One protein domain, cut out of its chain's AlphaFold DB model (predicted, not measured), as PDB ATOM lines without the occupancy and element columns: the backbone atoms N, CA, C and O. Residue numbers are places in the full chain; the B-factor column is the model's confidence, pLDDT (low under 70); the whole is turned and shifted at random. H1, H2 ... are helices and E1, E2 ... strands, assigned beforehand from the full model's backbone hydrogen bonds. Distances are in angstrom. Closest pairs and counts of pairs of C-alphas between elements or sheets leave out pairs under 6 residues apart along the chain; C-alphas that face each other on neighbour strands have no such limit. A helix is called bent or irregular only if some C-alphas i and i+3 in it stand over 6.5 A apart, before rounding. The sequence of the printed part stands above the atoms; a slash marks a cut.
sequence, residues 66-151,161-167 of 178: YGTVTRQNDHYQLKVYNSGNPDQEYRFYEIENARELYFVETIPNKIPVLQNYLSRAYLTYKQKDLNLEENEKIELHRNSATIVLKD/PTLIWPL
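Overview. This is residues 66 to 151 and 161 to 167 of the 178 residues of an uncharacterized protein of Verrucomicrobiales bacterium (UniProt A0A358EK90). A twisted antiparallel sheet, ordered E2 E1 E3 E4, has the helical hairpin H1 and H2 over one face: two layers. The printed part has 93 residues, running E1 E2 H1 H2 E3 E4, mixed in class. It is compact, radius of gyration of the C-alphas 13.7 A, spanning 38 by 31 by 25 A.

Arrangement. E1, residues 75 to 82, and E2, residues 90 to 94, form a hairpin; N 78 and O 93 are within hydrogen-bond range, 2.9 A. E1 pairs with E3, residues 136 to 143, through N 77 and O 141, 3.0 A; E3 pairs with E4, residues 163 to 166, through N 140 and O 165, 2.9 A. H1, residues 98 to 109, runs across the strands, 88 degrees to E1 on the local plane, and is only just irregular: C-alphas 105 and 108 are 6.7 A apart. H2, residues 112 to 129, touches H1 with residues 114 to 119 alone, closest C-alphas Ile 107 and Gln 115, 5.2 A, at a shallow tilt of 28 degrees, opposite ways. E2, H1 H2, E3 is a split strand-helix-strand unit, E1 between its same-way strands, with a right-handed crossover. Each O i to N i+4 pair is within hydrogen-bond range in H2, 5 of 8 in H1.

Along the chain. E1, 22.7 A long, begins at C-alpha 75 (139.775, 183.991, 162.371). H2 is 25.4 A, E3 21.5 A, H1 17.8 A, E2 13.5 A; E4, 10.0 A, ends at C-alpha 166 (151.650, 181.496, 151.033).

Size, cuts and confidence. C-alphas 128 and 151 are farthest apart, 41.8 A. Residues 152 to 160 are not printed, a gap of 18.4 A between C-alphas 151 and 161. No link printed whole is long. pLDDT is under 70 at residues 66 to 73, 98, 145 to 151 and 161 to 162.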
ATOM      1  N   TYR A  66     137.101 187.832 166.471       52.09
ATOM      2  CA  TYR A  66     138.191 187.272 165.665       52.09
ATOM      3  C   TYR A  66     139.310 186.688 166.523       52.09
ATOM      4  O   TYR A  66     140.256 186.176 165.953       52.09
ATOM      5  N   GLY A  67     139.244 186.740 167.858       55.84
ATOM      6  CA  GLY A  67     140.230 186.059 168.715       55.84
ATOM      7  C   GLY A  67     140.046 184.538 168.734       55.84
ATOM      8  O   GLY A  67     140.936 183.797 169.132       55.84
ATOM      9  N   THR A  68     138.879 184.058 168.301       59.75
ATOM     10  CA  THR A  68     138.564 182.635 168.165       59.75
ATOM     11  C   THR A  68     137.655 182.425 166.966       59.75
ATOM     12  O   THR A  68     136.746 183.221 166.741       59.75
ATOM     13  N   VAL A  69     137.846 181.322 166.241       58.69
ATOM     14  CA  VAL A  69     136.938 180.901 165.166       58.69
ATOM     15  C   VAL A  69     135.522 180.745 165.728       58.69
ATOM     16  O   VAL A  69     135.302 179.975 166.664       58.69
ATOM     17  N   THR A  70     134.540 181.432 165.144       60.25
ATOM     18  CA  THR A  70     133.127 181.261 165.510       60.25
ATOM     19  C   THR A  70     132.295 180.928 164.279       60.25
ATOM     20  O   THR A  70     132.703 181.160 163.148       60.25
ATOM     21  N   ARG A  71     131.071 180.421 164.473       60.28
ATOM     22  CA  ARG A  71     130.121 180.221 163.358       60.28
ATOM     23  C   ARG A  71     129.803 181.500 162.581       60.28
ATOM     24  O   ARG A  71     129.269 181.416 161.483       60.28
ATOM     25  N   GLN A  72     130.036 182.656 163.191       59.12
ATOM     26  CA  GLN A  72     129.671 183.956 162.646       59.12
ATOM     27  C   GLN A  72     130.874 184.674 162.032       59.12
ATOM     28  O   GLN A  72     130.661 185.529 161.181       59.12
ATOM     29  N   ASN A  73     132.101 184.328 162.441       64.94
ATOM     30  CA  ASN A  73     133.308 185.053 162.064       64.94
ATOM     31  C   ASN A  73     134.481 184.108 161.834       64.94
ATOM     32  O   ASN A  73     134.746 183.207 162.640       64.94
ATOM     33  N   ASP A  74     135.206 184.384 160.758       73.50
ATOM     34  CA  ASP A  74     136.485 183.753 160.485       73.50
ATOM     35  C   ASP A  74     137.576 184.360 161.361       73.50
ATOM     36  O   ASP A  74     137.526 185.530 161.732       73.50
ATOM     37  N   HIS A  75     138.590 183.563 161.651       79.44
ATOM     38  CA  HIS A  75     139.775 183.991 162.371       79.44
ATOM     39  C   HIS A  75     140.962 184.050 161.408       79.44
ATOM     40  O   HIS A  75     141.196 183.106 160.647       79.44
ATOM     41  N   TYR A  76     141.695 185.160 161.437       83.69
ATOM     42  CA  TYR A  76     142.837 185.412 160.567       83.69
ATOM     43  C   TYR A  76     144.113 185.493 161.398       83.69
ATOM     44  O   TYR A  76     144.197 186.306 162.314       83.69
ATOM     45  N   GLN A  77     145.108 184.689 161.038       88.44
ATOM     46  CA  GLN A  77     146.404 184.645 161.716       88.44
ATOM     47  C   GLN A  77     147.529 184.445 160.699       88.44
ATOM     48  O   GLN A  77     147.313 183.916 159.605       88.44
ATOM     49  N   LEU A  78     148.744 184.843 161.059       90.19
ATOM     50  CA  LEU A  78     149.938 184.581 160.261       90.19
ATOM     51  C   LEU A  78     150.660 183.359 160.818       90.19
ATOM     52  O   LEU A  78     150.977 183.325 162.005       90.19
ATOM     53  N   LYS A  79     150.967 182.381 159.966       91.12
ATOM     54  CA  LYS A  79     151.886 181.289 160.299       91.12
ATOM     55  C   LYS A  79     153.256 181.632 159.734       91.12
ATOM     56  O   LYS A  79     153.392 181.799 158.524       91.12
ATOM     57  N   VAL A  80     154.265 181.708 160.592       91.25
ATOM     58  CA  VAL A  80     155.670 181.755 160.179       91.25
ATOM     59  C   VAL A  80     156.302 180.412 160.497       91.25
ATOM     60  O   VAL A  80     156.096 179.892 161.591       91.25
ATOM     61  N   TYR A  81     157.041 179.839 159.556       90.25
ATOM     62  CA  TYR A  81     157.691 178.546 159.739       90.25
ATOM     63  C   TYR A  81     159.034 178.476 159.027       90.25
ATOM     64  O   TYR A  81     159.256 179.148 158.019       90.25
ATOM     65  N   ASN A  82     159.923 177.630 159.536       88.38
ATOM     66  CA  ASN A  82     161.189 177.336 158.879       88.38
ATOM     67  C   ASN A  82     160.948 176.411 157.674       88.38
ATOM     68  O   ASN A  82     160.369 175.334 157.815       88.38
ATOM     69  N   SER A  83     161.414 176.808 156.491       84.31
ATOM     70  CA  SER A  83     161.288 176.022 155.254       84.31
ATOM     71  C   SER A  83     161.932 174.635 155.335       84.31
ATOM     72  O   SER A  83     161.470 173.720 154.657       84.31
ATOM     73  N   GLY A  84     162.960 174.460 156.173       82.38
ATOM     74  CA  GLY A  84     163.604 173.165 156.391       82.38
ATOM     75  C   GLY A  84     162.775 172.189 157.233       82.38
ATOM     76  O   GLY A  84     162.904 170.987 157.039       82.38
ATOM     77  N   ASN A  85     161.920 172.694 158.133       82.75
ATOM     78  CA  ASN A  85     161.134 171.901 159.089       82.75
ATOM     79  C   ASN A  85     159.749 172.545 159.358       82.75
ATOM     80  O   ASN A  85     159.479 173.001 160.476       82.75
ATOM     81  N   PRO A  86     158.841 172.569 158.364       77.56
ATOM     82  CA  PRO A  86     157.600 173.357 158.404       77.56
ATOM     83  C   PRO A  86     156.583 172.934 159.481       77.56
ATOM     84  O   PRO A  86     155.718 173.732 159.864       77.56
ATOM     85  N   ASP A  87     156.686 171.697 159.974       76.50
ATOM     86  CA  ASP A  87     155.767 171.112 160.962       76.50
ATOM     87  C   ASP A  87     156.312 171.134 162.398       76.50
ATOM     88  O   ASP A  87     155.567 170.865 163.341       76.50
ATOM     89  N   GLN A  88     157.598 171.450 162.584       75.50
ATOM     90  CA  GLN A  88     158.263 171.415 163.895       75.50
ATOM     91  C   GLN A  88     158.624 172.810 164.403       75.50
ATOM     92  O   GLN A  88     158.494 173.081 165.594       75.50
ATOM     93  N   GLU A  89     159.035 173.704 163.506       80.94
ATOM     94  CA  GLU A  89     159.460 175.062 163.843       80.94
ATOM     95  C   GLU A  89     158.506 176.066 163.205       80.94
ATOM     96  O   GLU A  89     158.753 176.583 162.112       80.94
ATOM     97  N   TYR A  90     157.389 176.327 163.887       84.75
ATOM     98  CA  TYR A  90     156.426 177.342 163.480       84.75
ATOM     99  C   TYR A  90     155.966 178.208 164.652       84.75
ATOM    100  O   TYR A  90     155.971 177.800 165.814       84.75
ATOM    101  N   ARG A  91     155.533 179.421 164.321       88.50
ATOM    102  CA  ARG A  91     154.970 180.408 165.242       88.50
ATOM    103  C   ARG A  91     153.759 181.074 164.600       88.50
ATOM    104  O   ARG A  91     153.771 181.375 163.405       88.50
ATOM    105  N   PHE A  92     152.719 181.286 165.399       86.75
ATOM    106  CA  PHE A  92     151.529 182.017 164.980       86.75
ATOM    107  C   PHE A  92     151.589 183.457 165.488       86.75
ATOM    108  O   PHE A  92     151.964 183.690 166.639       86.75
ATOM    109  N   TYR A  93     151.221 184.405 164.629       87.56
ATOM    110  CA  TYR A  93     151.045 185.809 164.986       87.56
ATOM    111  C   TYR A  93     149.597 186.228 164.777       87.56
ATOM    112  O   TYR A  93     149.036 186.071 163.688       87.56
ATOM    113  N   GLU A  94     149.035 186.813 165.827       84.00
ATOM    114  CA  GLU A  94     147.690 187.368 165.831       84.00
ATOM    115  C   GLU A  94     147.642 188.728 165.132       84.00
ATOM    116  O   GLU A  94     148.527 189.575 165.297       84.00
ATOM    117  N   ILE A  95     146.579 188.961 164.361       81.25
ATOM    118  CA  ILE A  95     146.339 190.249 163.705       81.25
ATOM    119  C   ILE A  95     145.527 191.137 164.654       81.25
ATOM    120  O   ILE A  95     144.301 191.213 164.594       81.25
ATOM    121  N   GLU A  96     146.220 191.834 165.553       73.12
ATOM    122  CA  GLU A  96     145.573 192.667 166.583       73.12
ATOM    123  C   GLU A  96     145.107 194.037 166.060       73.12
ATOM    124  O   GLU A  96     144.228 194.690 166.634       73.12
ATOM    125  N   ASN A  97     145.699 194.514 164.961       74.38
ATOM    126  CA  ASN A  97     145.387 195.824 164.408       74.38
ATOM    127  C   ASN A  97     144.078 195.782 163.608       74.38
ATOM    128  O   ASN A  97     144.012 195.181 162.541       74.38
ATOM    129  N   ALA A  98     143.063 196.521 164.064       67.44
ATOM    130  CA  ALA A  98     141.753 196.583 163.412       67.44
ATOM    131  C   ALA A  98     141.812 196.911 161.907       67.44
ATOM    132  O   ALA A  98     141.061 196.343 161.127       67.44
ATOM    133  N   ARG A  99     142.699 197.817 161.475       72.62
ATOM    134  CA  ARG A  99     142.818 198.196 160.053       72.62
ATOM    135  C   ARG A  99     143.449 197.089 159.222       72.62
ATOM    136  O   ARG A  99     143.066 196.890 158.075       72.62
ATOM    137  N   GLU A 100     144.421 196.405 159.805       81.19
ATOM    138  CA  GLU A 100     145.058 195.251 159.185       81.19
ATOM    139  C   GLU A 100     144.056 194.110 159.016       81.19
ATOM    140  O   GLU A 100     143.947 193.545 157.931       81.19
ATOM    141  N   LEU A 101     143.253 193.873 160.053       77.50
ATOM    142  CA  LEU A 101     142.176 192.898 160.054       77.50
ATOM    143  C   LEU A 101     141.128 193.199 158.965       77.50
ATOM    144  O   LEU A 101     140.846 192.347 158.125       77.50
ATOM    145  N   TYR A 102     140.655 194.450 158.876       74.50
ATOM    146  CA  TYR A 102     139.760 194.878 157.793       74.50
ATOM    147  C   TYR A 102     140.354 194.651 156.403       74.50
ATOM    148  O   TYR A 102     139.640 194.275 155.475       74.50
ATOM    149  N   PHE A 103     141.655 194.890 156.226       83.38
ATOM    150  CA  PHE A 103     142.305 194.636 154.948       83.38
ATOM    151  C   PHE A 103     142.264 193.142 154.605       83.38
ATOM    152  O   PHE A 103     141.773 192.791 153.527       83.38
ATOM    153  N   VAL A 104     142.713 192.266 155.512       85.94
ATOM    154  CA  VAL A 104     142.782 190.817 155.249       85.94
ATOM    155  C   VAL A 104     141.403 190.178 155.072       85.94
ATOM    156  O   VAL A 104     141.249 189.300 154.225       85.94
ATOM    157  N   GLU A 105     140.371 190.679 155.750       82.38
ATOM    158  CA  GLU A 105     138.975 190.260 155.557       82.38
ATOM    159  C   GLU A 105     138.429 190.554 154.162       82.38
ATOM    160  O   GLU A 105     137.526 189.873 153.670       82.38
ATOM    161  N   THR A 106     138.943 191.591 153.502       80.38
ATOM    162  CA  THR A 106     138.454 191.945 152.167       80.38
ATOM    163  C   THR A 106     139.055 191.073 151.073       80.38
ATOM    164  O   THR A 106     138.460 191.003 149.996       80.38
ATOM    165  N   ILE A 107     140.185 190.401 151.336       85.00
ATOM    166  CA  ILE A 107     140.921 189.583 150.361       85.00
ATOM    167  C   ILE A 107     140.042 188.463 149.782       85.00
ATOM    168  O   ILE A 107     139.902 188.432 148.561       85.00
ATOM    169  N   PRO A 108     139.367 187.602 150.576       80.69
ATOM    170  CA  PRO A 108     138.577 186.488 150.039       80.69
ATOM    171  C   PRO A 108     137.407 186.930 149.152       80.69
ATOM    172  O   PRO A 108     136.921 186.154 148.335       80.69
ATOM    173  N   ASN A 109     136.955 188.178 149.302       78.19
ATOM    174  CA  ASN A 109     135.833 188.744 148.557       78.19
ATOM    175  C   ASN A 109     136.253 189.366 147.212       78.19
ATOM    176  O   ASN A 109     135.421 189.947 146.512       78.19
ATOM    177  N   LYS A 110     137.542 189.315 146.849       81.06
ATOM    178  CA  LYS A 110     138.053 189.830 145.567       81.06
ATOM    179  C   LYS A 110     138.126 188.738 144.502       81.06
ATOM    180  O   LYS A 110     138.066 187.553 144.804       81.06
ATOM    181  N   ILE A 111     138.298 189.133 143.239       83.19
ATOM    182  CA  ILE A 111     138.606 188.190 142.152       83.19
ATOM    183  C   ILE A 111     139.969 187.512 142.393       83.19
ATOM    184  O   ILE A 111     140.854 188.182 142.928       83.19
ATOM    185  N   PRO A 112     140.192 186.250 141.972       83.19
ATOM    186  CA  PRO A 112     141.394 185.473 142.316       83.19
ATOM    187  C   PRO A 112     142.726 186.190 142.058       83.19
ATOM    188  O   PRO A 112     143.598 186.215 142.921       83.19
ATOM    189  N   VAL A 113     142.849 186.869 140.913       83.19
ATOM    190  CA  VAL A 113     144.043 187.660 140.561       83.19
ATOM    191  C   VAL A 113     144.334 188.734 141.613       83.19
ATOM    192  O   VAL A 113     145.473 188.919 142.035       83.19
ATOM    193  N   LEU A 114     143.289 189.424 142.073       81.94
ATOM    194  CA  LEU A 114     143.410 190.463 143.085       81.94
ATOM    195  C   LEU A 114     143.618 189.866 144.485       81.94
ATOM    196  O   LEU A 114     144.320 190.476 145.284       81.94
ATOM    197  N   GLN A 115     143.078 188.676 144.779       85.06
ATOM    198  CA  GLN A 115     143.371 187.978 146.038       85.06
ATOM    199  C   GLN A 115     144.868 187.685 146.164       85.06
ATOM    200  O   GLN A 115     145.475 188.028 147.176       85.06
ATOM    201  N   ASN A 116     145.468 187.115 145.115       85.31
ATOM    202  CA  ASN A 116     146.894 186.787 145.081       85.31
ATOM    203  C   ASN A 116     147.754 188.048 145.188       85.31
ATOM    204  O   ASN A 116     148.690 188.097 145.978       85.31
ATOM    205  N   TYR A 117     147.398 189.104 144.454       88.06
ATOM    206  CA  TYR A 117     148.111 190.377 144.535       88.06
ATOM    207  C   TYR A 117     148.063 190.991 145.945       88.06
ATOM    208  O   TYR A 117     149.099 191.371 146.490       88.06
ATOM    209  N   LEU A 118     146.875 191.073 146.556       89.19
ATOM    210  CA  LEU A 118     146.697 191.693 147.872       89.19
ATOM    211  C   LEU A 118     147.330 190.866 148.996       89.19
ATOM    212  O   LEU A 118     147.990 191.438 149.862       89.19
ATOM    213  N   SER A 119     147.161 189.541 148.970       91.19
ATOM    214  CA  SER A 119     147.792 188.639 149.942       91.19
ATOM    215  C   SER A 119     149.313 188.700 149.837       91.19
ATOM    216  O   SER A 119     149.976 188.908 150.848       91.19
ATOM    217  N   ARG A 120     149.878 188.653 148.624       90.44
ATOM    218  CA  ARG A 120     151.323 188.791 148.404       90.44
ATOM    219  C   ARG A 120     151.856 190.135 148.896       90.44
ATOM    220  O   ARG A 120     152.861 190.162 149.605       90.44
ATOM    221  N   ALA A 121     151.186 191.242 148.568       90.38
ATOM    222  CA  ALA A 121     151.588 192.576 149.014       90.38
ATOM    223  C   ALA A 121     151.607 192.682 150.548       90.38
ATOM    224  O   ALA A 121     152.562 193.195 151.133       90.38
ATOM    225  N   TYR A 122     150.575 192.149 151.198       92.19
ATOM    226  CA  TYR A 122     150.465 192.120 152.650       92.19
ATOM    227  C   TYR A 122     151.516 191.224 153.315       92.19
ATOM    228  O   TYR A 122     152.190 191.663 154.245       92.19
ATOM    229  N   LEU A 123     151.728 190.013 152.802       93.81
ATOM    230  CA  LEU A 123     152.741 189.092 153.319       93.81
ATOM    231  C   LEU A 123     154.162 189.629 153.126       93.81
ATOM    232  O   LEU A 123     154.988 189.500 154.022       93.81
ATOM    233  N   THR A 124     154.429 190.319 152.013       91.94
ATOM    234  CA  THR A 124     155.711 191.004 151.769       91.94
ATOM    235  C   THR A 124     155.943 192.125 152.780       91.94
ATOM    236  O   THR A 124     157.051 192.299 153.288       91.94
ATOM    237  N   TYR A 125     154.899 192.901 153.084       91.69
ATOM    238  CA  TYR A 125     154.965 193.910 154.136       91.69
ATOM    239  C   TYR A 125     155.264 193.260 155.493       91.69
ATOM    240  O   TYR A 125     156.164 193.716 156.196       91.69
ATOM    241  N   LYS A 126     154.578 192.161 155.831       92.69
ATOM    242  CA  LYS A 126     154.754 191.460 157.110       92.69
ATOM    243  C   LYS A 126     156.102 190.776 157.262       92.69
ATOM    244  O   LYS A 126     156.665 190.819 158.347       92.69
ATOM    245  N   GLN A 127     156.654 190.224 156.187       90.88
ATOM    246  CA  GLN A 127     158.003 189.665 156.191       90.88
ATOM    247  C   GLN A 127     159.044 190.710 156.630       90.88
ATOM    248  O   GLN A 127     159.941 190.398 157.409       90.88
ATOM    249  N   LYS A 128     158.891 191.962 156.169       90.38
ATOM    250  CA  LYS A 128     159.758 193.087 156.555       90.38
ATOM    251  C   LYS A 128     159.470 193.589 157.969       90.38
ATOM    252  O   LYS A 128     160.401 193.858 158.710       90.38
ATOM    253  N   ASP A 129     158.195 193.714 158.335       90.75
ATOM    254  CA  ASP A 129     157.749 194.170 159.662       90.75
ATOM    255  C   ASP A 129     158.237 193.236 160.784       90.75
ATOM    256  O   ASP A 129     158.655 193.690 161.846       90.75
ATOM    257  N   LEU A 130     158.239 191.925 160.521       89.56
ATOM    258  CA  LEU A 130     158.648 190.886 161.467       89.56
ATOM    259  C   LEU A 130     160.148 190.544 161.411       89.56
ATOM    260  O   LEU A 130     160.592 189.734 162.219       89.56
ATOM    261  N   ASN A 131     160.922 191.147 160.496       91.06
ATOM    262  CA  ASN A 131     162.343 190.843 160.261       91.06
ATOM    263  C   ASN A 131     162.624 189.333 160.127       91.06
ATOM    264  O   ASN A 131     163.474 188.793 160.835       91.06
ATOM    265  N   LEU A 132     161.880 188.653 159.249       88.81
ATOM    266  CA  LEU A 132     162.010 187.202 159.065       88.81
ATOM    267  C   LEU A 132     163.358 186.815 158.438       88.81
ATOM    268  O   LEU A 132     163.867 187.526 157.566       88.81
ATOM    269  N   GLU A 133     163.901 185.672 158.853       87.31
ATOM    270  CA  GLU A 133     165.130 185.102 158.284       87.31
ATOM    271  C   GLU A 133     164.893 184.555 156.857       87.31
ATOM    272  O   GLU A 133     163.759 184.297 156.451       87.31
ATOM    273  N   GLU A 134     165.951 184.357 156.060       84.44
ATOM    274  CA  GLU A 134     165.824 183.909 154.655       84.44
ATOM    275  C   GLU A 134     165.186 182.516 154.507       84.44
ATOM    276  O   GLU A 134     164.497 182.224 153.523       84.44
ATOM    277  N   ASN A 135     165.413 181.652 155.494       87.62
ATOM    278  CA  ASN A 135     164.845 180.311 155.596       87.62
ATOM    279  C   ASN A 135     163.416 180.309 156.156       87.62
ATOM    280  O   ASN A 135     162.757 179.268 156.085       87.62
ATOM    281  N   GLU A 136     162.923 181.426 156.688       89.38
ATOM    282  CA  GLU A 136     161.563 181.538 157.203       89.38
ATOM    283  C   GLU A 136     160.570 181.891 156.089       89.38
ATOM    284  O   GLU A 136     160.788 182.752 155.232       89.38
ATOM    285  N   LYS A 137     159.432 181.200 156.102       90.25
ATOM    286  CA  LYS A 137     158.294 181.435 155.215       90.25
ATOM    287  C   LYS A 137     157.112 181.931 156.026       90.25
ATOM    288  O   LYS A 137     156.979 181.613 157.205       90.25
ATOM    289  N   ILE A 138     156.260 182.716 155.376       92.81
ATOM    290  CA  ILE A 138     155.065 183.301 155.978       92.81
ATOM    291  C   ILE A 138     153.827 182.946 155.155       92.81
ATOM    292  O   ILE A 138     153.830 183.017 153.923       92.81
ATOM    293  N   GLU A 139     152.765 182.583 155.860       92.44
ATOM    294  CA  GLU A 139     151.454 182.265 155.312       92.44
ATOM    295  C   GLU A 139     150.369 183.049 156.045       92.44
ATOM    296  O   GLU A 139     150.392 183.171 157.270       92.44
ATOM    297  N   LEU A 140     149.373 183.524 155.299       91.62
ATOM    298  CA  LEU A 140     148.131 184.040 155.862       91.62
ATOM    299  C   LEU A 140     147.118 182.901 155.951       91.62
ATOM    300  O   LEU A 140     146.727 182.330 154.932       91.62
ATOM    301  N   HIS A 141     146.688 182.591 157.169       88.81
ATOM    302  CA  HIS A 141     145.707 181.553 157.463       88.81
ATOM    303  C   HIS A 141     144.355 182.201 157.741       88.81
ATOM    304  O   HIS A 141     144.245 183.081 158.595       88.81
ATOM    305  N   ARG A 142     143.318 181.734 157.044       85.56
ATOM    306  CA  ARG A 142     141.916 182.007 157.369       85.56
ATOM    307  C   ARG A 142     141.288 180.727 157.898       85.56
ATOM    308  O   ARG A 142     141.061 179.775 157.149       85.56
ATOM    309  N   ASN A 143     140.973 180.729 159.181       78.75
ATOM    310  CA  ASN A 143     140.285 179.647 159.861       78.75
ATOM    311  C   ASN A 143     138.788 179.974 159.909       78.75
ATOM    312  O   ASN A 143     138.374 180.898 160.608       78.75
ATOM    313  N   SER A 144     137.978 179.230 159.161       71.12
ATOM    314  CA  SER A 144     136.521 179.333 159.205       71.12
ATOM    315  C   SER A 144     135.935 178.178 160.007       71.12
ATOM    316  O   SER A 144     136.496 177.081 160.052       71.12
ATOM    317  N   ALA A 145     134.777 178.401 160.627       62.78
ATOM    318  CA  ALA A 145     133.998 177.336 161.243       62.78
ATOM    319  C   ALA A 145     133.322 176.486 160.155       62.78
ATOM    320  O   ALA A 145     132.100 176.508 159.999       62.78
ATOM    321  N   THR A 146     134.094 175.727 159.382       51.69
ATOM    322  CA  THR A 146     133.520 174.711 158.500       51.69
ATOM    323  C   THR A 146     132.833 173.667 159.378       51.69
ATOM    324  O   THR A 146     133.394 173.221 160.382       51.69
ATOM    325  N   ILE A 147     131.608 173.264 159.033       45.88
ATOM    326  CA  ILE A 147     130.969 172.101 159.656       45.88
ATOM    327  C   ILE A 147     131.848 170.892 159.320       45.88
ATOM    328  O   ILE A 147     131.762 170.347 158.224       45.88
ATOM    329  N   VAL A 148     132.715 170.485 160.246       43.94
ATOM    330  CA  VAL A 148     133.388 169.190 160.161       43.94
ATOM    331  C   VAL A 148     132.293 168.146 160.369       43.94
ATOM    332  O   VAL A 148     131.756 168.012 161.472       43.94
ATOM    333  N   LEU A 149     131.888 167.460 159.296       34.94
ATOM    334  CA  LEU A 149     131.048 166.269 159.406       34.94
ATOM    335  C   LEU A 149     131.798 165.288 160.317       34.94
ATOM    336  O   LEU A 149     132.943 164.932 160.044       34.94
ATOM    337  N   LYS A 150     131.185 164.952 161.457       35.69
ATOM    338  CA  LYS A 150     131.736 164.080 162.502       35.69
ATOM    339  C   LYS A 150     131.922 162.651 161.976       35.69
ATOM    340  O   LYS A 150     131.138 161.792 162.339       35.69
ATOM    341  N   ASP A 151     132.950 162.394 161.178       39.84
ATOM    342  CA  ASP A 151     133.327 161.032 160.770       39.84
ATOM    343  C   ASP A 151     134.849 160.787 160.822       39.84
ATOM    344  O   ASP A 151     135.357 159.858 160.201       39.84
ATOM    345  N   PRO A 161     143.011 175.390 158.876       58.00
ATOM    346  CA  PRO A 161     142.768 176.567 158.057       58.00
ATOM    347  C   PRO A 161     141.936 176.198 156.837       58.00
ATOM    348  O   PRO A 161     142.197 175.219 156.139       58.00
ATOM    349  N   THR A 162     140.903 176.992 156.588       69.50
ATOM    350  CA  THR A 162     140.000 176.808 155.451       69.50
ATOM    351  C   THR A 162     140.638 177.329 154.168       69.50
ATOM    352  O   THR A 162     140.407 176.775 153.099       69.50
ATOM    353  N   LEU A 163     141.444 178.389 154.275       75.62
ATOM    354  CA  LEU A 163     142.196 178.995 153.179       75.62
ATOM    355  C   LEU A 163     143.582 179.415 153.678       75.62
ATOM    356  O   LEU A 163     143.709 179.974 154.771       75.62
ATOM    357  N   ILE A 164     144.597 179.160 152.855       80.88
ATOM    358  CA  ILE A 164     145.995 179.507 153.114       80.88
ATOM    359  C   ILE A 164     146.512 180.282 151.902       80.88
ATOM    360  O   ILE A 164     146.404 179.797 150.776       80.88
ATOM    361  N   TRP A 165     147.088 181.459 152.135       85.19
ATOM    362  CA  TRP A 165     147.861 182.184 151.124       85.19
ATOM    363  C   TRP A 165     149.340 182.178 151.524       85.19
ATOM    364  O   TRP A 165     149.689 182.852 152.497       85.19
ATOM    365  N   PRO A 166     150.209 181.429 150.827       85.38
ATOM    366  CA  PRO A 166     151.650 181.496 151.033       85.38
ATOM    367  C   PRO A 166     152.260 182.707 150.326       85.38
ATOM    368  O   PRO A 166     151.764 183.171 149.296       85.38
ATOM    369  N   LEU A 167     153.376 183.209 150.856       82.88
ATOM    370  CA  LEU A 167     154.205 184.155 150.118       82.88
ATOM    371  C   LEU A 167     154.992 183.405 149.036       82.88
ATOM    372  O   LEU A 167     156.069 182.863 149.291       82.88
TER     373      LEU A 167